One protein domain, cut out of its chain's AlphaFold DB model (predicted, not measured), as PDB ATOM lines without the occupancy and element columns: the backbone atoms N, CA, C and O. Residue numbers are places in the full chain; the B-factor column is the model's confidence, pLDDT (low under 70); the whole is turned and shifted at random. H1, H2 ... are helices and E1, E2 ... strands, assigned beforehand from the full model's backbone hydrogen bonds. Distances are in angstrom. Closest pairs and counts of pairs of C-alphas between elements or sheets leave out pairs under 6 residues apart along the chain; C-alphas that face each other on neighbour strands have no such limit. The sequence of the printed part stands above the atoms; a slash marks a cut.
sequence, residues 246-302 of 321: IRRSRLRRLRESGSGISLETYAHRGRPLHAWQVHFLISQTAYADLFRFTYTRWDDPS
ATOM      1  N   ILE A 246      42.278  25.683 -32.888       54.47
ATOM      2  CA  ILE A 246      41.761  25.695 -34.260       54.47
ATOM      3  C   ILE A 246      42.686  26.576 -35.112       54.47
ATOM      4  O   ILE A 246      42.644  27.802 -35.052       54.47
ATOM      5  N   ARG A 247      43.547  25.953 -35.928       50.16
ATOM      6  CA  ARG A 247      44.488  26.671 -36.816       50.16
ATOM      7  C   ARG A 247      43.750  27.561 -37.834       50.16
ATOM      8  O   ARG A 247      42.804  27.107 -38.482       50.16
ATOM      9  N   ARG A 248      44.256  28.787 -38.068       47.47
ATOM     10  CA  ARG A 248      43.701  29.803 -39.003       47.47
ATOM     11  C   ARG A 248      43.373  29.266 -40.405       47.47
ATOM     12  O   ARG A 248      42.369  29.652 -40.995       47.47
ATOM     13  N   SER A 249      44.170  28.330 -40.925       36.91
ATOM     14  CA  SER A 249      43.948  27.713 -42.244       36.91
ATOM     15  C   SER A 249      42.660  26.884 -42.340       36.91
ATOM     16  O   SER A 249      42.176  26.622 -43.439       36.91
ATOM     17  N   ARG A 250      42.072  26.467 -41.210       60.62
ATOM     18  CA  ARG A 250      40.827  25.680 -41.171       60.62
ATOM     19  C   ARG A 250      39.580  26.545 -40.991       60.62
ATOM     20  O   ARG A 250      38.545  26.194 -41.547       60.62
ATOM     21  N   LEU A 251      39.708  27.702 -40.338       57.03
ATOM     22  CA  LEU A 251      38.657  28.726 -40.295       57.03
ATOM     23  C   LEU A 251      38.323  29.256 -41.699       57.03
ATOM     24  O   LEU A 251      37.155  29.484 -41.998       57.03
ATOM     25  N   ARG A 252      39.322  29.361 -42.591       62.59
ATOM     26  CA  ARG A 252      39.103  29.749 -43.997       62.59
ATOM     27  C   ARG A 252      38.167  28.775 -44.732       62.59
ATOM     28  O   ARG A 252      37.231  29.223 -45.379       62.59
ATOM     29  N   ARG A 253      38.345  27.460 -44.546       64.69
ATOM     30  CA  ARG A 253      37.479  26.433 -45.165       64.69
ATOM     31  C   ARG A 253      36.053  26.424 -44.619       64.69
ATOM     32  O   ARG A 253      35.123  26.148 -45.367       64.69
ATOM     33  N   LEU A 254      35.871  26.730 -43.333       65.38
ATOM     34  CA  LEU A 254      34.528  26.899 -42.774       65.38
ATOM     35  C   LEU A 254      33.841  28.113 -43.405       65.38
ATOM     36  O   LEU A 254      32.720  27.972 -43.892       65.38
ATOM     37  N   ARG A 255      34.555  29.241 -43.516       68.31
ATOM     38  CA  ARG A 255      34.045  30.461 -44.154       68.31
ATOM     39  C   ARG A 255      33.638  30.227 -45.616       68.31
ATOM     40  O   ARG A 255      32.578  30.687 -46.016       68.31
ATOM     41  N   GLU A 256      34.422  29.468 -46.382       75.56
ATOM     42  CA  GLU A 256      34.092  29.085 -47.770       75.56
ATOM     43  C   GLU A 256      32.821  28.224 -47.873       75.56
ATOM     44  O   GLU A 256      32.122  28.273 -48.879       75.56
ATOM     45  N   SER A 257      32.481  27.469 -46.823       75.62
ATOM     46  CA  SER A 257      31.238  26.686 -46.742       75.62
ATOM     47  C   SER A 257      30.042  27.457 -46.162       75.62
ATOM     48  O   SER A 257      29.023  26.847 -45.854       75.62
ATOM     49  N   GLY A 258      30.169  28.770 -45.935       78.56
ATOM     50  CA  GLY A 258      29.144  29.573 -45.252       78.56
ATOM     51  C   GLY A 258      28.987  29.247 -43.760       78.56
ATOM     52  O   GLY A 258      28.045  29.706 -43.121       78.56
ATOM     53  N   SER A 259      29.903  28.458 -43.192       83.12
ATOM     54  CA  SER A 259      29.929  28.101 -41.773       83.12
ATOM     55  C   SER A 259      30.917  28.994 -41.017       83.12
ATOM     56  O   SER A 259      31.950  29.406 -41.545       83.12
ATOM     57  N   GLY A 260      30.625  29.301 -39.757       86.56
ATOM     58  CA  GLY A 260      31.415  30.232 -38.952       86.56
ATOM     59  C   GLY A 260      31.625  29.721 -37.537       86.56
ATOM     60  O   GLY A 260      30.748  29.081 -36.969       86.56
ATOM     61  N   ILE A 261      32.787  30.011 -36.957       83.75
ATOM     62  CA  ILE A 261      33.016  29.859 -35.519       83.75
ATOM     63  C   ILE A 261      33.318  31.256 -34.984       83.75
ATOM     64  O   ILE A 261      34.253  31.897 -35.465       83.75
ATOM     65  N   SER A 262      32.520  31.713 -34.024       83.56
ATOM     66  CA  SER A 262      32.777  32.912 -33.229       83.56
ATOM     67  C   SER A 262      33.137  32.483 -31.810       83.56
ATOM     68  O   SER A 262      32.550  31.546 -31.266       83.56
ATOM     69  N   LEU A 263      34.129  33.143 -31.225       84.69
ATOM     70  CA  LEU A 263      34.416  33.056 -29.802       84.69
ATOM     71  C   LEU A 263      34.153  34.434 -29.220       84.69
ATOM     72  O   LEU A 263      34.832  35.396 -29.572       84.69
ATOM     73  N   GLU A 264      33.195  34.504 -28.314       85.06
ATOM     74  CA  GLU A 264      32.830  35.728 -27.626       85.06
ATOM     75  C   GLU A 264      33.077  35.534 -26.135       85.06
ATOM     76  O   GLU A 264      32.775  34.492 -25.554       85.06
ATOM     77  N   THR A 265      33.698  36.529 -25.513       84.69
ATOM     78  CA  THR A 265      33.933  36.527 -24.070       84.69
ATOM     79  C   THR A 265      33.096  37.631 -23.463       84.69
ATOM     80  O   THR A 265      33.229  38.792 -23.841       84.69
ATOM     81  N   TYR A 266      32.236  37.257 -22.527       86.62
ATOM     82  CA  TYR A 266      31.307  38.148 -21.855       86.62
ATOM     83  C   TYR A 266      31.661  38.239 -20.376       86.62
ATOM     84  O   TYR A 266      32.040  37.245 -19.763       86.62
ATOM     85  N   ALA A 267      31.502  39.411 -19.768       84.75
ATOM     86  CA  ALA A 267      31.522  39.534 -18.316       84.75
ATOM     87  C   ALA A 267      30.088  39.374 -17.796       84.75
ATOM     88  O   ALA A 267      29.249  40.243 -18.020       84.75
ATOM     89  N   HIS A 268      29.790  38.277 -17.097       88.56
ATOM     90  CA  HIS A 268      28.479  38.070 -16.482       88.56
ATOM     91  C   HIS A 268      28.645  37.916 -14.968       88.56
ATOM     92  O   HIS A 268      29.313  37.001 -14.490       88.56
ATOM     93  N   ARG A 269      28.047  38.839 -14.201       91.50
ATOM     94  CA  ARG A 269      28.200  38.944 -12.732       91.50
ATOM     95  C   ARG A 269      29.665  39.033 -12.277       91.50
ATOM     96  O   ARG A 269      30.066  38.390 -11.312       91.50
ATOM     97  N   GLY A 270      30.473  39.804 -13.004       90.88
ATOM     98  CA  GLY A 270      31.887  40.018 -12.676       90.88
ATOM     99  C   GLY A 270      32.798  38.812 -12.927       90.88
ATOM    100  O   GLY A 270      33.966  38.860 -12.558       90.88
ATOM    101  N   ARG A 271      32.297  37.740 -13.556       88.56
ATOM    102  CA  ARG A 271      33.102  36.582 -13.964       88.56
ATOM    103  C   ARG A 271      33.170  36.485 -15.492       88.56
ATOM    104  O   ARG A 271      32.156  36.751 -16.148       88.56
ATOM    105  N   PRO A 272      34.330  36.114 -16.064       84.00
ATOM    106  CA  PRO A 272      34.442  35.859 -17.491       84.00
ATOM    107  C   PRO A 272      33.657  34.593 -17.864       84.00
ATOM    108  O   PRO A 272      33.824  33.519 -17.281       84.00
ATOM    109  N   LEU A 273      32.777  34.745 -18.847       86.38
ATOM    110  CA  LEU A 273      32.020  33.692 -19.500       86.38
ATOM    111  C   LEU A 273      32.510  33.601 -20.943       86.38
ATOM    112  O   LEU A 273      32.325  34.531 -21.728       86.38
ATOM    113  N   HIS A 274      33.104  32.474 -21.308       85.81
ATOM    114  CA  HIS A 274      33.496  32.211 -22.685       85.81
ATOM    115  C   HIS A 274      32.352  31.495 -23.398       85.81
ATOM    116  O   HIS A 274      31.992  30.370 -23.050       85.81
ATOM    117  N   ALA A 275      31.773  32.152 -24.396       81.94
ATOM    118  CA  ALA A 275      30.755  31.598 -25.268       81.94
ATOM    119  C   ALA A 275      31.378  31.270 -26.628       81.94
ATOM    120  O   ALA A 275      31.856  32.136 -27.358       81.94
ATOM    121  N   TRP A 276      31.368  29.992 -26.975       85.25
ATOM    122  CA  TRP A 276      31.737  29.501 -28.290       85.25
ATOM    123  C   TRP A 276      30.472  29.342 -29.106       85.25
ATOM    124  O   TRP A 276      29.552  28.630 -28.706       85.25
ATOM    125  N   GLN A 277      30.441  29.971 -30.266       86.50
ATOM    126  CA  GLN A 277      29.302  29.914 -31.152       86.50
ATOM    127  C   GLN A 277      29.717  29.315 -32.478       86.50
ATOM    128  O   GLN A 277      30.599  29.826 -33.166       86.50
ATOM    129  N   VAL A 278      29.077  28.214 -32.843       85.62
ATOM    130  CA  VAL A 278      29.317  27.539 -34.109       85.62
ATOM    131  C   VAL A 278      28.063  27.652 -34.956       85.62
ATOM    132  O   VAL A 278      26.988  27.200 -34.565       85.62
ATOM    133  N   HIS A 279      28.216  28.268 -36.119       83.50
ATOM    134  CA  HIS A 279      27.191  28.382 -37.139       83.50
ATOM    135  C   HIS A 279      27.482  27.406 -38.265       83.50
ATOM    136  O   HIS A 279      28.578  27.419 -38.832       83.50
ATOM    137  N   PHE A 280      26.482  26.618 -38.631       83.06
ATOM    138  CA  PHE A 280      26.504  25.811 -39.839       83.06
ATOM    139  C   PHE A 280      25.377  26.265 -40.749       83.06
ATOM    140  O   PHE A 280      24.218  26.260 -40.340       83.06
ATOM    141  N   LEU A 281      25.720  26.632 -41.977       76.56
ATOM    142  CA  LEU A 281      24.742  26.800 -43.039       76.56
ATOM    143  C   LEU A 281      24.682  25.487 -43.821       76.56
ATOM    144  O   LEU A 281      25.675  25.071 -44.418       76.56
ATOM    145  N   ILE A 282      23.534  24.817 -43.804       77.62
ATOM    146  CA  ILE A 282      23.285  23.639 -44.633       77.62
ATOM    147  C   ILE A 282      22.342  24.070 -45.748       77.62
ATOM    148  O   ILE A 282      21.148  24.247 -45.533       77.62
ATOM    149  N   SER A 283      22.895  24.257 -46.946       65.62
ATOM    150  CA  SER A 283      22.109  24.537 -48.146       65.62
ATOM    151  C   SER A 283      21.704  23.227 -48.822       65.62
ATOM    152  O   SER A 283      22.551  22.391 -49.145       65.62
ATOM    153  N   GLN A 284      20.401  23.045 -49.006       74.31
ATOM    154  CA  GLN A 284      19.794  22.035 -49.866       74.31
ATOM    155  C   GLN A 284      19.212  22.732 -51.104       74.31
ATOM    156  O   GLN A 284      18.990  23.938 -51.100       74.31
ATOM    157  N   THR A 285      18.945  21.987 -52.178       67.19
ATOM    158  CA  THR A 285      18.592  22.529 -53.511       67.19
ATOM    159  C   THR A 285      17.424  23.525 -53.545       67.19
ATOM    160  O   THR A 285      17.302  24.245 -54.530       67.19
ATOM    161  N   ALA A 286      16.584  23.580 -52.509       66.50
ATOM    162  CA  ALA A 286      15.458  24.508 -52.409       66.50
ATOM    163  C   ALA A 286      15.396  25.313 -51.093       66.50
ATOM    164  O   ALA A 286      14.519  26.160 -50.970       66.50
ATOM    165  N   TYR A 287      16.285  25.063 -50.121       62.50
ATOM    166  CA  TYR A 287      16.214  25.661 -48.777       62.50
ATOM    167  C   TYR A 287      17.602  25.792 -48.147       62.50
ATOM    168  O   TYR A 287      18.469  24.952 -48.377       62.50
ATOM    169  N   ALA A 288      17.803  26.802 -47.300       71.81
ATOM    170  CA  ALA A 288      18.998  26.924 -46.471       71.81
ATOM    171  C   ALA A 288      18.620  26.875 -44.987       71.81
ATOM    172  O   ALA A 288      17.894  27.735 -44.498       71.81
ATOM    173  N   ASP A 289      19.159  25.891 -44.271       74.19
ATOM    174  CA  ASP A 289      19.000  25.767 -42.825       74.19
ATOM    175  C   ASP A 289      20.229  26.357 -42.117       74.19
ATOM    176  O   ASP A 289      21.369  25.968 -42.393       74.19
ATOM    177  N   LEU A 290      20.008  27.279 -41.177       80.19
ATOM    178  CA  LEU A 290      21.055  27.805 -40.301       80.19
ATOM    179  C   LEU A 290      20.977  27.127 -38.932       80.19
ATOM    180  O   LEU A 290      20.042  27.343 -38.163       80.19
ATOM    181  N   PHE A 291      22.010  26.367 -38.589       78.94
ATOM    182  CA  PHE A 291      22.172  25.776 -37.266       78.94
ATOM    183  C   PHE A 291      23.131  26.626 -36.442       78.94
ATOM    184  O   PHE A 291      24.256  26.889 -36.871       78.94
ATOM    185  N   ARG A 292      22.708  27.035 -35.244       83.50
ATOM    186  CA  ARG A 292      23.543  27.759 -34.279       83.50
ATOM    187  C   ARG A 292      23.699  26.913 -33.023       83.50
ATOM    188  O   ARG A 292      22.727  26.646 -32.325       83.50
ATOM    189  N   PHE A 293      24.930  26.527 -32.728       83.50
ATOM    190  CA  PHE A 293      25.297  25.862 -31.485       83.50
ATOM    191  C   PHE A 293      26.042  26.855 -30.612       83.50
ATOM    192  O   PHE A 293      27.048  27.415 -31.044       83.50
ATOM    193  N   THR A 294      25.559  27.061 -29.392       81.94
ATOM    194  CA  THR A 294      26.226  27.925 -28.416       81.94
ATOM    195  C   THR A 294      26.694  27.058 -27.262       81.94
ATOM    196  O   THR A 294      25.890  26.410 -26.598       81.94
ATOM    197  N   TYR A 295      28.000  27.030 -27.043       84.25
ATOM    198  CA  TYR A 295      28.630  26.365 -25.918       84.25
ATOM    199  C   TYR A 295      29.181  27.430 -24.978       84.25
ATOM    200  O   TYR A 295      30.085  28.179 -25.338       84.25
ATOM    201  N   THR A 296      28.634  27.514 -23.773       81.75
ATOM    202  CA  THR A 296      29.070  28.474 -22.761       81.75
ATOM    203  C   THR A 296      29.888  27.764 -21.692       81.75
ATOM    204  O   THR A 296      29.545  26.678 -21.229       81.75
ATOM    205  N   ARG A 297      31.003  28.379 -21.305       84.25
ATOM    206  CA  ARG A 297      31.878  27.889 -20.246       84.25
ATOM    207  C   ARG A 297      32.251  29.033 -19.321       84.25
ATOM    208  O   ARG A 297      32.770  30.056 -19.764       84.25
ATOM    209  N   TRP A 298      32.024  28.820 -18.034       84.00
ATOM    210  CA  TRP A 298      32.595  29.654 -16.989       84.00
ATOM    211  C   TRP A 298      34.069  29.312 -16.816       84.00
ATOM    212  O   TRP A 298      34.420  28.137 -16.660       84.00
ATOM    213  N   ASP A 299      34.919  30.333 -16.822       80.75
ATOM    214  CA  ASP A 299      36.290  30.176 -16.356       80.75
ATOM    215  C   ASP A 299      36.266  30.194 -14.828       80.75
ATOM    216  O   ASP A 299      36.349  31.237 -14.182       80.75
ATOM    217  N   ASP A 300      36.063  29.009 -14.248       78.06
ATOM    218  CA  ASP A 300      36.276  28.793 -12.825       78.06
ATOM    219  C   ASP A 300      37.716  28.297 -12.606       78.06
ATOM    220  O   ASP A 300      38.029  27.151 -12.954       78.06
ATOM    221  N   PRO A 301      38.615  29.131 -12.053       66.50
ATOM    222  CA  PRO A 301      40.005  28.747 -11.818       66.50
ATOM    223  C   PRO A 301      40.153  27.648 -10.754       66.50
ATOM    224  O   PRO A 301      41.227  27.062 -10.637       66.50
ATOM    225  N   SER A 302      39.101  27.352  -9.981       64.12
ATOM    226  CA  SER A 302      39.144  26.366  -8.895       64.12
ATOM    227  C   SER A 302      38.817  24.935  -9.334       64.12
ATOM    228  O   SER A 302      39.091  23.978  -8.607       64.12
TER     229      SER A 302
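AT A GLANCE: This is residues 246 to 302 of the 321 residues of an uncharacterized protein of Gymnopilus dilepis (UniProt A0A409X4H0). A long, narrow, twisted ribbon of three strands, E1, E2 and E3, makes the length of this domain, and one short helix, H1, sits beside the ribbon near the beginning of E1, grazing it with residues 251 to 255. The hairpin of E2 and E3 runs on past the beginning of the shorter E1. The printed part has 57 residues, with one named helix followed by three named strands, H1 E1 E2 E3, and the sheet has the order E1 - E2 - E3, all antiparallel. The class is mixed, helices and strands. The whole is loose, with a radius of gyration of the C-alphas of 14.7 A, and elongated, spanning 48 by 25 by 15 A.

HOW THE PARTS SIT: H1, residues 248 to 256, comes first and is on the sheet, but it only grazes it with its residues 251 to 255. Its closest C-alphas to E1, residues 260 to 268, are those of Leu 254 and Gly 260, 6.0 A apart. In H1, 4 of 5 O i to N i+4 pairs are within hydrogen-bond range. E1 and E2, residues 271 to 284, form an antiparallel hairpin at 154 degrees between their directions; N 262 and O 277, 2.8 A apart, and N 268 and O 271, 3.0 A apart, are within hydrogen-bond range. The C-alphas of 260 and 279, 5.0 A apart, face each other. E2 and E3, residues 287 to 298, form a second antiparallel hairpin, at 164 degrees; N 276 and O 295 are 2.8 A apart, and N 284 and O 287 are also 2.8 A apart, within hydrogen-bond range. The three strands form a meander, each strand the antiparallel neighbour of the one before. E1 and E3 are the edge strands, and E2 is the inner strand.

IN THESE COORDINATES: H1 begins at C-alpha 248, at (43.701, 29.803, -39.003), and measures 13.0 A from first to last C-alpha. E1 measures 24.0 A from C-alpha 260, at (31.415, 30.232, -38.952), to C-alpha 268. E2, the longest strand with 14 residues, measures 41.0 A from C-alpha 271 to C-alpha 284. E3 measures 36.0 A and ends at C-alpha 298, at (32.595, 29.654, -16.989).

THE WHOLE: The two C-alphas farthest apart are those of Ala 286 and Ser 302, 49.6 A. The printed part has no cut, and its links, H1 to E1, E1 to E2 and E2 to E3, are tight. The mean pLDDT of the printed part is 76.3; residues 246 to 255, 283, 285 to 287 and 301 to 302 are under 70.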